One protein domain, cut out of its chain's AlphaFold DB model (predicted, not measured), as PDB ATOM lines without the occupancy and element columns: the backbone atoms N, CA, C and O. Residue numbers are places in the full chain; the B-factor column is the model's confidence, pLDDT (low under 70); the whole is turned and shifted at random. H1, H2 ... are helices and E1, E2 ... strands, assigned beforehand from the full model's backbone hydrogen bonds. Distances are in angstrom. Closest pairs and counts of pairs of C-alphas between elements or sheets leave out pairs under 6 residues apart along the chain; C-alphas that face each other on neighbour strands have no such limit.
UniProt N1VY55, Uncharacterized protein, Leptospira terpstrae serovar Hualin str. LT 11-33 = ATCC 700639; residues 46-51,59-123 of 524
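AT A GLANCE: This is residues 46 to 51 and 59 to 123 of the 524 residues of an uncharacterized protein of Leptospira terpstrae serovar Hualin str. LT 11-33 = ATCC 700639 (UniProt N1VY55). A single, strongly twisted sheet of six antiparallel strands makes the body, each strand folding back beside the one before, and the one short helix, H1, only grazes it. The strands' lines turn by 83 degrees from E1 at one edge to E6 at the other, and E3 bends by 64 degrees on its way through the sheet. The printed part has 71 residues, with one named helix and six named strands in the order H1, E1, E2, E3, E4, E5, E6; the strands stand in the sheet in that same order, and the class is mostly strand. The whole is compact, with a radius of gyration of the C-alphas of 12.4 A, and its C-alphas span 37 by 27 by 25 A.

HOW THE PARTS SIT: H1, residues 46 to 49, is on the sheet but only grazes it, with its residues 48 to 49. With 4 residues it is too short for any O i to N i+4 pair; its one O i to N i+3 pair is within hydrogen-bond range. The six strands form a meander, each the antiparallel neighbour of the one before with no named helix between, and each two in a row are a hairpin. E1, residues 62 to 64, is an edge strand, and E2, residues 69 to 72, is its neighbour at 165 degrees between their directions; N 70 and O 63 are 2.7 A apart, within hydrogen-bond range. E3, residues 80 to 87, stands at 157 degrees to E2, and N 85 and O 71 are within hydrogen-bond range at 2.8 A. E3 bends by 64 degrees at residue 83, and residues 80 to 81 of E3 also pair, antiparallel, with residues 76 to 77, a stretch too short to be named. E4, residues 93 to 98, stands at 154 degrees to E3, with N 96 and O 84 2.9 A apart and N 81 and O 98 3.1 A apart, both within hydrogen-bond range. E5, residues 105 to 113, stands at 157 degrees to E4, with N 95 and O 108 within hydrogen-bond range at 2.9 A. H1 and E5 are near each other, with 5 pairs of C-alphas within 10 A. E6, residues 116 to 122, is the other edge strand, at 165 degrees to E5, with N 122 and O 107 within hydrogen-bond range at 2.7 A. E1 and E6 are apart, and so are E3 and E6.

IN THESE COORDINATES: H1 begins at C-alpha 46, at (-56.492, -30.336, -24.797), and is 5.1 A long from first to last C-alpha. E1 measures 6.7 A and E2 10.3 A. E3 is 19.4 A long, from C-alpha 80 at (-46.558, -22.103, -9.272) to C-alpha 87. E4 measures 16.6 A. E5, the longest strand with 9 residues, measures 26.3 A. E6 is 18.6 A long and ends at C-alpha 122, at (-45.188, -27.650, -21.894).

THE WHOLE: The two C-alphas farthest apart, those of Lys 101 and Arg 114, are 37.8 A apart. Residues 52 to 58 are not printed, and C-alphas 51 and 59 are 19.7 A apart across this cut, which lies in the link from H1 to E1. Of the links that are printed whole, those from E1 to E2, E3 to E4 and E5 to E6 are tight, those from E2 to E3 and E4 to E5 are short, and none is long. The mean pLDDT of the printed part is 79.0, and it is under 70 at residue 46, residues 74 to 78 and residues 113 to 117.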
ATOM      1  N   GLN A  46     -55.077 -30.015 -24.985       68.06
ATOM      2  CA  GLN A  46     -56.492 -30.336 -24.797       68.06
ATOM      3  C   GLN A  46     -56.651 -31.747 -24.234       68.06
ATOM      4  O   GLN A  46     -57.469 -31.952 -23.339       68.06
ATOM      5  N   LYS A  47     -55.812 -32.698 -24.671       73.75
ATOM      6  CA  LYS A  47     -55.778 -34.046 -24.084       73.75
ATOM      7  C   LYS A  47     -55.378 -34.027 -22.617       73.75
ATOM      8  O   LYS A  47     -55.956 -34.782 -21.845       73.75
ATOM      9  N   LEU A  48     -54.425 -33.176 -22.226       76.44
ATOM     10  CA  LEU A  48     -54.008 -33.042 -20.825       76.44
ATOM     11  C   LEU A  48     -55.117 -32.450 -19.945       76.44
ATOM     12  O   LEU A  48     -55.330 -32.932 -18.833       76.44
ATOM     13  N   GLU A  49     -55.853 -31.454 -20.448       75.94
ATOM     14  CA  GLU A  49     -57.014 -30.885 -19.749       75.94
ATOM     15  C   GLU A  49     -58.206 -31.851 -19.679       75.94
ATOM     16  O   GLU A  49     -58.984 -31.783 -18.729       75.94
ATOM     17  N   SER A  50     -58.344 -32.769 -20.641       74.75
ATOM     18  CA  SER A  50     -59.424 -33.764 -20.656       74.75
ATOM     19  C   SER A  50     -59.180 -34.981 -19.759       74.75
ATOM     20  O   SER A  50     -60.024 -35.871 -19.714       74.75
ATOM     21  N   ILE A  51     -58.031 -35.071 -19.077       74.69
ATOM     22  CA  ILE A  51     -57.749 -36.201 -18.185       74.69
ATOM     23  C   ILE A  51     -58.717 -36.147 -17.004       74.69
ATOM     24  O   ILE A  51     -58.710 -35.198 -16.217       74.69
ATOM     25  N   GLY A  59     -56.314 -33.723   0.734       70.62
ATOM     26  CA  GLY A  59     -55.223 -34.556   1.251       70.62
ATOM     27  C   GLY A  59     -54.391 -35.246   0.168       70.62
ATOM     28  O   GLY A  59     -54.400 -34.831  -0.988       70.62
ATOM     29  N   ASN A  60     -53.607 -36.248   0.572       79.38
ATOM     30  CA  ASN A  60     -52.782 -37.022  -0.353       79.38
ATOM     31  C   ASN A  60     -53.637 -38.138  -0.965       79.38
ATOM     32  O   ASN A  60     -54.238 -38.914  -0.223       79.38
ATOM     33  N   TRP A  61     -53.696 -38.227  -2.290       83.94
ATOM     34  CA  TRP A  61     -54.467 -39.254  -2.990       83.94
ATOM     35  C   TRP A  61     -53.708 -39.807  -4.198       83.94
ATOM     36  O   TRP A  61     -52.858 -39.140  -4.783       83.94
ATOM     37  N   GLU A  62     -54.037 -41.042  -4.569       86.69
ATOM     38  CA  GLU A  62     -53.519 -41.742  -5.743       86.69
ATOM     39  C   GLU A  62     -54.697 -42.375  -6.497       86.69
ATOM     40  O   GLU A  62     -55.643 -42.882  -5.886       86.69
ATOM     41  N   TRP A  63     -54.656 -42.329  -7.824       83.81
ATOM     42  CA  TRP A  63     -55.588 -43.002  -8.720       83.81
ATOM     43  C   TRP A  63     -54.799 -43.710  -9.818       83.81
ATOM     44  O   TRP A  63     -53.869 -43.142 -10.380       83.81
ATOM     45  N   LYS A  64     -55.142 -44.963 -10.104       84.38
ATOM     46  CA  LYS A  64     -54.412 -45.821 -11.043       84.38
ATOM     47  C   LYS A  64     -55.365 -46.374 -12.088       84.38
ATOM     48  O   LYS A  64     -56.440 -46.854 -11.734       84.38
ATOM     49  N   ASN A  65     -54.944 -46.352 -13.348       78.00
ATOM     50  CA  ASN A  65     -55.578 -47.093 -14.437       78.00
ATOM     51  C   ASN A  65     -54.522 -47.904 -15.214       78.00
ATOM     52  O   ASN A  65     -53.353 -47.938 -14.829       78.00
ATOM     53  N   SER A  66     -54.928 -48.568 -16.300       76.06
ATOM     54  CA  SER A  66     -54.053 -49.424 -17.120       76.06
ATOM     55  C   SER A  66     -52.925 -48.682 -17.847       76.06
ATOM     56  O   SER A  66     -51.981 -49.319 -18.301       76.06
ATOM     57  N   SER A  67     -53.002 -47.355 -17.961       78.19
ATOM     58  CA  SER A  67     -52.074 -46.536 -18.748       78.19
ATOM     59  C   SER A  67     -51.221 -45.570 -17.921       78.19
ATOM     60  O   SER A  67     -50.158 -45.175 -18.387       78.19
ATOM     61  N   HIS A  68     -51.656 -45.174 -16.720       81.69
ATOM     62  CA  HIS A  68     -50.930 -44.224 -15.873       81.69
ATOM     63  C   HIS A  68     -51.404 -44.232 -14.408       81.69
ATOM     64  O   HIS A  68     -52.468 -44.746 -14.056       81.69
ATOM     65  N   THR A  69     -50.594 -43.617 -13.542       85.50
ATOM     66  CA  THR A  69     -50.913 -43.334 -12.134       85.50
ATOM     67  C   THR A  69     -50.992 -41.825 -11.916       85.50
ATOM     68  O   THR A  69     -50.023 -41.128 -12.180       85.50
ATOM     69  N   ILE A  70     -52.099 -41.304 -11.392       85.81
ATOM     70  CA  ILE A  70     -52.244 -39.896 -11.000       85.81
ATOM     71  C   ILE A  70     -52.103 -39.775  -9.485       85.81
ATOM     72  O   ILE A  70     -52.772 -40.488  -8.738       85.81
ATOM     73  N   ARG A  71     -51.264 -38.853  -9.019       87.88
ATOM     74  CA  ARG A  71     -51.068 -38.543  -7.599       87.88
ATOM     75  C   ARG A  71     -51.351 -37.077  -7.331       87.88
ATOM     76  O   ARG A  71     -50.977 -36.226  -8.133       87.88
ATOM     77  N   SER A  72     -51.943 -36.771  -6.182       82.19
ATOM     78  CA  SER A  72     -51.973 -35.401  -5.668       82.19
ATOM     79  C   SER A  72     -50.547 -34.860  -5.571       82.19
ATOM     80  O   SER A  72     -49.692 -35.510  -4.963       82.19
ATOM     81  N   ALA A  73     -50.303 -33.672  -6.108       78.12
ATOM     82  CA  ALA A  73     -49.031 -32.987  -5.957       78.12
ATOM     83  C   ALA A  73     -49.218 -31.895  -4.904       78.12
ATOM     84  O   ALA A  73     -50.055 -31.014  -5.068       78.12
ATOM     85  N   LYS A  74     -48.478 -31.975  -3.795       64.62
ATOM     86  CA  LYS A  74     -48.426 -30.903  -2.796       64.62
ATOM     87  C   LYS A  74     -47.056 -30.251  -2.853       64.62
ATOM     88  O   LYS A  74     -46.057 -30.916  -2.605       64.62
ATOM     89  N   GLY A  75     -47.038 -28.963  -3.164       59.50
ATOM     90  CA  GLY A  75     -45.827 -28.154  -3.237       59.50
ATOM     91  C   GLY A  75     -45.938 -27.088  -4.319       59.50
ATOM     92  O   GLY A  75     -46.713 -27.229  -5.271       59.50
ATOM     93  N   SER A  76     -45.167 -26.014  -4.177       51.91
ATOM     94  CA  SER A  76     -44.954 -25.087  -5.277       51.91
ATOM     95  C   SER A  76     -43.887 -25.664  -6.207       51.91
ATOM     96  O   SER A  76     -42.797 -26.024  -5.766       51.91
ATOM     97  N   HIS A  77     -44.166 -25.746  -7.507       58.09
ATOM     98  CA  HIS A  77     -43.087 -25.743  -8.488       58.09
ATOM     99  C   HIS A  77     -42.476 -24.349  -8.436       58.09
ATOM    100  O   HIS A  77     -42.966 -23.509  -9.172       58.09
ATOM    101  N   ALA A  78     -41.528 -24.108  -7.516       59.28
ATOM    102  CA  ALA A  78     -40.802 -22.865  -7.177       59.28
ATOM    103  C   ALA A  78     -41.617 -21.543  -7.127       59.28
ATOM    104  O   ALA A  78     -41.539 -20.805  -6.152       59.28
ATOM    105  N   ILE A  79     -42.414 -21.262  -8.153       72.94
ATOM    106  CA  ILE A  79     -43.275 -20.115  -8.427       72.94
ATOM    107  C   ILE A  79     -44.766 -20.456  -8.683       72.94
ATOM    108  O   ILE A  79     -45.585 -19.544  -8.631       72.94
ATOM    109  N   TRP A  80     -45.163 -21.712  -8.956       83.69
ATOM    110  CA  TRP A  80     -46.558 -22.103  -9.272       83.69
ATOM    111  C   TRP A  80     -47.116 -23.177  -8.338       83.69
ATOM    112  O   TRP A  80     -46.365 -23.983  -7.795       83.69
ATOM    113  N   GLU A  81     -48.440 -23.232  -8.177       83.19
ATOM    114  CA  GLU A  81     -49.104 -24.196  -7.290       83.19
ATOM    115  C   GLU A  81     -49.364 -25.527  -8.007       83.19
ATOM    116  O   GLU A  81     -50.140 -25.582  -8.964       83.19
ATOM    117  N   SER A  82     -48.748 -26.618  -7.536       86.00
ATOM    118  CA  SER A  82     -48.969 -27.948  -8.121       86.00
ATOM    119  C   SER A  82     -50.335 -28.503  -7.713       86.00
ATOM    120  O   SER A  82     -50.740 -28.396  -6.558       86.00
ATOM    121  N   SER A  83     -51.032 -29.135  -8.657       86.00
ATOM    122  CA  SER A  83     -52.327 -29.791  -8.425       86.00
ATOM    123  C   SER A  83     -52.187 -31.314  -8.354       86.00
ATOM    124  O   SER A  83     -52.535 -31.945  -7.353       86.00
ATOM    125  N   TYR A  84     -51.667 -31.928  -9.418       86.44
ATOM    126  CA  TYR A  84     -51.450 -33.374  -9.502       86.44
ATOM    127  C   TYR A  84     -50.316 -33.711 -10.469       86.44
ATOM    128  O   TYR A  84     -50.004 -32.930 -11.369       86.44
ATOM    129  N   THR A  85     -49.742 -34.901 -10.307       88.31
ATOM    130  CA  THR A  85     -48.731 -35.475 -11.199       88.31
ATOM    131  C   THR A  85     -49.246 -36.775 -11.799       88.31
ATOM    132  O   THR A  85     -49.729 -37.653 -11.084       88.31
ATOM    133  N   ILE A  86     -49.137 -36.897 -13.115       87.38
ATOM    134  CA  ILE A  86     -49.396 -38.111 -13.882       87.38
ATOM    135  C   ILE A  86     -48.058 -38.816 -14.078       87.38
ATOM    136  O   ILE A  86     -47.137 -38.223 -14.626       87.38
ATOM    137  N   HIS A  87     -47.958 -40.065 -13.641       87.00
ATOM    138  CA  HIS A  87     -46.811 -40.942 -13.831       87.00
ATOM    139  C   HIS A  87     -47.132 -41.981 -14.902       87.00
ATOM    140  O   HIS A  87     -48.129 -42.706 -14.789       87.00
ATOM    141  N   PHE A  88     -46.268 -42.074 -15.904       84.19
ATOM    142  CA  PHE A  88     -46.374 -43.036 -16.993       84.19
ATOM    143  C   PHE A  88     -45.465 -44.256 -16.760       84.19
ATOM    144  O   PHE A  88     -44.502 -44.171 -15.992       84.19
ATOM    145  N   PRO A  89     -45.744 -45.402 -17.415       81.56
ATOM    146  CA  PRO A  89     -44.930 -46.615 -17.294       81.56
ATOM    147  C   PRO A  89     -43.475 -46.452 -17.751       81.56
ATOM    148  O   PRO A  89     -42.617 -47.204 -17.306       81.56
ATOM    149  N   ASP A  90     -43.191 -45.478 -18.617       80.00
ATOM    150  CA  ASP A  90     -41.847 -45.164 -19.119       80.00
ATOM    151  C   ASP A  90     -41.052 -44.224 -18.189       80.00
ATOM    152  O   ASP A  90     -40.090 -43.589 -18.623       80.00
ATOM    153  N   GLU A  91     -41.491 -44.103 -16.932       83.06
ATOM    154  CA  GLU A  91     -40.963 -43.206 -15.895       83.06
ATOM    155  C   GLU A  91     -41.102 -41.709 -16.206       83.06
ATOM    156  O   GLU A  91     -40.636 -40.867 -15.429       83.06
ATOM    157  N   SER A  92     -41.768 -41.342 -17.306       85.44
ATOM    158  CA  SER A  92     -42.099 -39.947 -17.550       85.44
ATOM    159  C   SER A  92     -43.212 -39.474 -16.617       85.44
ATOM    160  O   SER A  92     -44.059 -40.240 -16.145       85.44
ATOM    161  N   MET A  93     -43.189 -38.183 -16.315       88.19
ATOM    162  CA  MET A  93     -44.143 -37.535 -15.436       88.19
ATOM    163  C   MET A  93     -44.612 -36.220 -16.043       88.19
ATOM    164  O   MET A  93     -43.815 -35.461 -16.594       88.19
ATOM    165  N   ILE A  94     -45.902 -35.934 -15.898       88.12
ATOM    166  CA  ILE A  94     -46.489 -34.635 -16.224       88.12
ATOM    167  C   ILE A  94     -47.145 -34.083 -14.968       88.12
ATOM    168  O   ILE A  94     -48.051 -34.708 -14.421       88.12
ATOM    169  N   THR A  95     -46.716 -32.910 -14.517       88.00
ATOM    170  CA  THR A  95     -47.317 -32.231 -13.363       88.00
ATOM    171  C   THR A  95     -48.145 -31.053 -13.839       88.00
ATOM    172  O   THR A  95     -47.645 -30.221 -14.594       88.00
ATOM    173  N   LYS A  96     -49.401 -30.986 -13.391       88.44
ATOM    174  CA  LYS A  96     -50.290 -29.842 -13.603       88.44
ATOM    175  C   LYS A  96     -50.064 -28.800 -12.519       88.44
ATOM    176  O   LYS A  96     -50.143 -29.117 -11.331       88.44
ATOM    177  N   HIS A  97     -49.892 -27.561 -12.947       87.69
ATOM    178  CA  HIS A  97     -49.697 -26.383 -12.116       87.69
ATOM    179  C   HIS A  97     -50.768 -25.341 -12.400       87.69
ATOM    180  O   HIS A  97     -51.259 -25.236 -13.524       87.69
ATOM    181  N   LYS A  98     -51.083 -24.534 -11.393       86.31
ATOM    182  CA  LYS A  98     -51.868 -23.315 -11.537       86.31
ATOM    183  C   LYS A  98     -50.940 -22.110 -11.431       86.31
ATOM    184  O   LYS A  98     -50.217 -21.972 -10.441       86.31
ATOM    185  N   ILE A  99     -50.987 -21.227 -12.427       84.00
ATOM    186  CA  ILE A  99     -50.243 -19.966 -12.377       84.00
ATOM    187  C   ILE A  99     -50.924 -19.048 -11.343       84.00
ATOM    188  O   ILE A  99     -52.131 -18.788 -11.475       84.00
ATOM    189  N   PRO A 100     -50.198 -18.547 -10.322       81.44
ATOM    190  CA  PRO A 100     -50.768 -17.715  -9.269       81.44
ATOM    191  C   PRO A 100     -51.534 -16.519  -9.823       81.44
ATOM    192  O   PRO A 100     -51.142 -15.923 -10.823       81.44
ATOM    193  N   LYS A 101     -52.627 -16.147  -9.147       76.50
ATOM    194  CA  LYS A 101     -53.481 -15.003  -9.519       76.50
ATOM    195  C   LYS A 101     -54.119 -15.104 -10.920       76.50
ATOM    196  O   LYS A 101     -54.716 -14.136 -11.381       76.50
ATOM    197  N   THR A 102     -54.069 -16.272 -11.566       79.31
ATOM    198  CA  THR A 102     -54.773 -16.556 -12.825       79.31
ATOM    199  C   THR A 102     -55.662 -17.799 -12.698       79.31
ATOM    200  O   THR A 102     -55.594 -18.540 -11.715       79.31
ATOM    201  N   ASN A 103     -56.490 -18.052 -13.715       80.06
ATOM    202  CA  ASN A 103     -57.199 -19.326 -13.898       80.06
ATOM    203  C   ASN A 103     -56.537 -20.209 -14.970       80.06
ATOM    204  O   ASN A 103     -57.181 -21.100 -15.518       80.06
ATOM    205  N   ILE A 104     -55.270 -19.938 -15.290       83.44
ATOM    206  CA  ILE A 104     -54.536 -20.628 -16.345       83.44
ATOM    207  C   ILE A 104     -53.749 -21.778 -15.718       83.44
ATOM    208  O   ILE A 104     -53.024 -21.596 -14.733       83.44
ATOM    209  N   ASN A 105     -53.905 -22.961 -16.306       85.81
ATOM    210  CA  ASN A 105     -53.105 -24.124 -15.964       85.81
ATOM    211  C   ASN A 105     -51.886 -24.212 -16.875       85.81
ATOM    212  O   ASN A 105     -51.939 -23.851 -18.051       85.81
ATOM    213  N   GLN A 106     -50.821 -24.768 -16.320       86.12
ATOM    214  CA  GLN A 106     -49.551 -24.975 -16.986       86.12
ATOM    215  C   GLN A 106     -49.028 -26.370 -16.635       86.12
ATOM    216  O   GLN A 106     -49.352 -26.893 -15.568       86.12
ATOM    217  N   TYR A 107     -48.254 -27.002 -17.515       86.88
ATOM    218  CA  TYR A 107     -47.820 -28.383 -17.313       86.88
ATOM    219  C   TYR A 107     -46.315 -28.508 -17.460       86.88
ATOM    220  O   TYR A 107     -45.770 -28.139 -18.485       86.88
ATOM    221  N   THR A 108     -45.648 -29.125 -16.492       86.62
ATOM    222  CA  THR A 108     -44.228 -29.473 -16.630       86.62
ATOM    223  C   THR A 108     -44.083 -30.944 -16.970       86.62
ATOM    224  O   THR A 108     -44.718 -31.790 -16.337       86.62
ATOM    225  N   TYR A 109     -43.199 -31.251 -17.907       85.94
ATOM    226  CA  TYR A 109     -42.781 -32.601 -18.247       85.94
ATOM    227  C   TYR A 109     -41.451 -32.937 -17.575       85.94
ATOM    228  O   TYR A 109     -40.535 -32.119 -17.573       85.94
ATOM    229  N   LYS A 110     -41.327 -34.160 -17.059       84.06
ATOM    230  CA  LYS A 110     -40.084 -34.713 -16.515       84.06
ATOM    231  C   LYS A 110     -39.877 -36.137 -17.016       84.06
ATOM    232  O   LYS A 110     -40.774 -36.959 -16.875       84.06
ATOM    233  N   LYS A 111     -38.691 -36.463 -17.529       83.62
ATOM    234  CA  LYS A 111     -38.282 -37.841 -17.842       83.62
ATOM    235  C   LYS A 111     -36.800 -38.029 -17.564       83.62
ATOM    236  O   LYS A 111     -35.979 -37.203 -17.955       83.62
ATOM    237  N   LYS A 112     -36.456 -39.132 -16.903       72.50
ATOM    238  CA  LYS A 112     -35.065 -39.559 -16.742       72.50
ATOM    239  C   LYS A 112     -34.696 -40.442 -17.932       72.50
ATOM    240  O   LYS A 112     -35.380 -41.422 -18.203       72.50
ATOM    241  N   ASN A 113     -33.638 -40.097 -18.656       66.00
ATOM    242  CA  ASN A 113     -33.184 -40.835 -19.828       66.00
ATOM    243  C   ASN A 113     -31.708 -41.211 -19.670       66.00
ATOM    244  O   ASN A 113     -30.840 -40.364 -19.803       66.00
ATOM    245  N   ARG A 114     -31.401 -42.478 -19.359       61.66
ATOM    246  CA  ARG A 114     -30.019 -43.020 -19.349       61.66
ATOM    247  C   ARG A 114     -28.958 -42.109 -18.685       61.66
ATOM    248  O   ARG A 114     -27.840 -42.000 -19.175       61.66
ATOM    249  N   GLY A 115     -29.300 -41.470 -17.564       57.16
ATOM    250  CA  GLY A 115     -28.397 -40.583 -16.814       57.16
ATOM    251  C   GLY A 115     -28.549 -39.085 -17.104       57.16
ATOM    252  O   GLY A 115     -28.039 -38.287 -16.325       57.16
ATOM    253  N   SER A 116     -29.295 -38.689 -18.139       63.84
ATOM    254  CA  SER A 116     -29.743 -37.311 -18.345       63.84
ATOM    255  C   SER A 116     -31.163 -37.105 -17.816       63.84
ATOM    256  O   SER A 116     -31.980 -38.032 -17.743       63.84
ATOM    257  N   LEU A 117     -31.450 -35.878 -17.387       69.75
ATOM    258  CA  LEU A 117     -32.795 -35.450 -17.037       69.75
ATOM    259  C   LEU A 117     -33.308 -34.535 -18.139       69.75
ATOM    260  O   LEU A 117     -32.667 -33.542 -18.477       69.75
ATOM    261  N   VAL A 118     -34.481 -34.866 -18.657       73.69
ATOM    262  CA  VAL A 118     -35.255 -33.989 -19.520       73.69
ATOM    263  C   VAL A 118     -36.366 -33.398 -18.669       73.69
ATOM    264  O   VAL A 118     -37.285 -34.112 -18.262       73.69
ATOM    265  N   TYR A 119     -36.279 -32.104 -18.390       77.81
ATOM    266  CA  TYR A 119     -37.288 -31.383 -17.630       77.81
ATOM    267  C   TYR A 119     -37.579 -30.043 -18.283       77.81
ATOM    268  O   TYR A 119     -36.681 -29.231 -18.484       77.81
ATOM    269  N   TYR A 120     -38.832 -29.827 -18.661       78.81
ATOM    270  CA  TYR A 120     -39.234 -28.573 -19.275       78.81
ATOM    271  C   TYR A 120     -40.728 -28.328 -19.153       78.81
ATOM    272  O   TYR A 120     -41.531 -29.228 -18.906       78.81
ATOM    273  N   ASP A 121     -41.089 -27.078 -19.369       82.25
ATOM    274  CA  ASP A 121     -42.456 -26.616 -19.391       82.25
ATOM    275  C   ASP A 121     -43.134 -26.873 -20.751       82.25
ATOM    276  O   ASP A 121     -42.597 -26.566 -21.820       82.25
ATOM    277  N   ILE A 122     -44.324 -27.466 -20.725       81.69
ATOM    278  CA  ILE A 122     -45.188 -27.650 -21.894       81.69
ATOM    279  C   ILE A 122     -46.027 -26.383 -21.971       81.69
ATOM    280  O   ILE A 122     -46.799 -26.158 -21.060       81.69
ATOM    281  N   VAL A 123     -45.893 -25.568 -23.023       77.56
ATOM    282  CA  VAL A 123     -46.461 -24.204 -23.080       77.56
ATOM    283  C   VAL A 123     -47.862 -24.152 -23.666       77.56
ATOM    284  O   VAL A 123     -48.081 -24.654 -24.769       77.56
TER     285      VAL A 123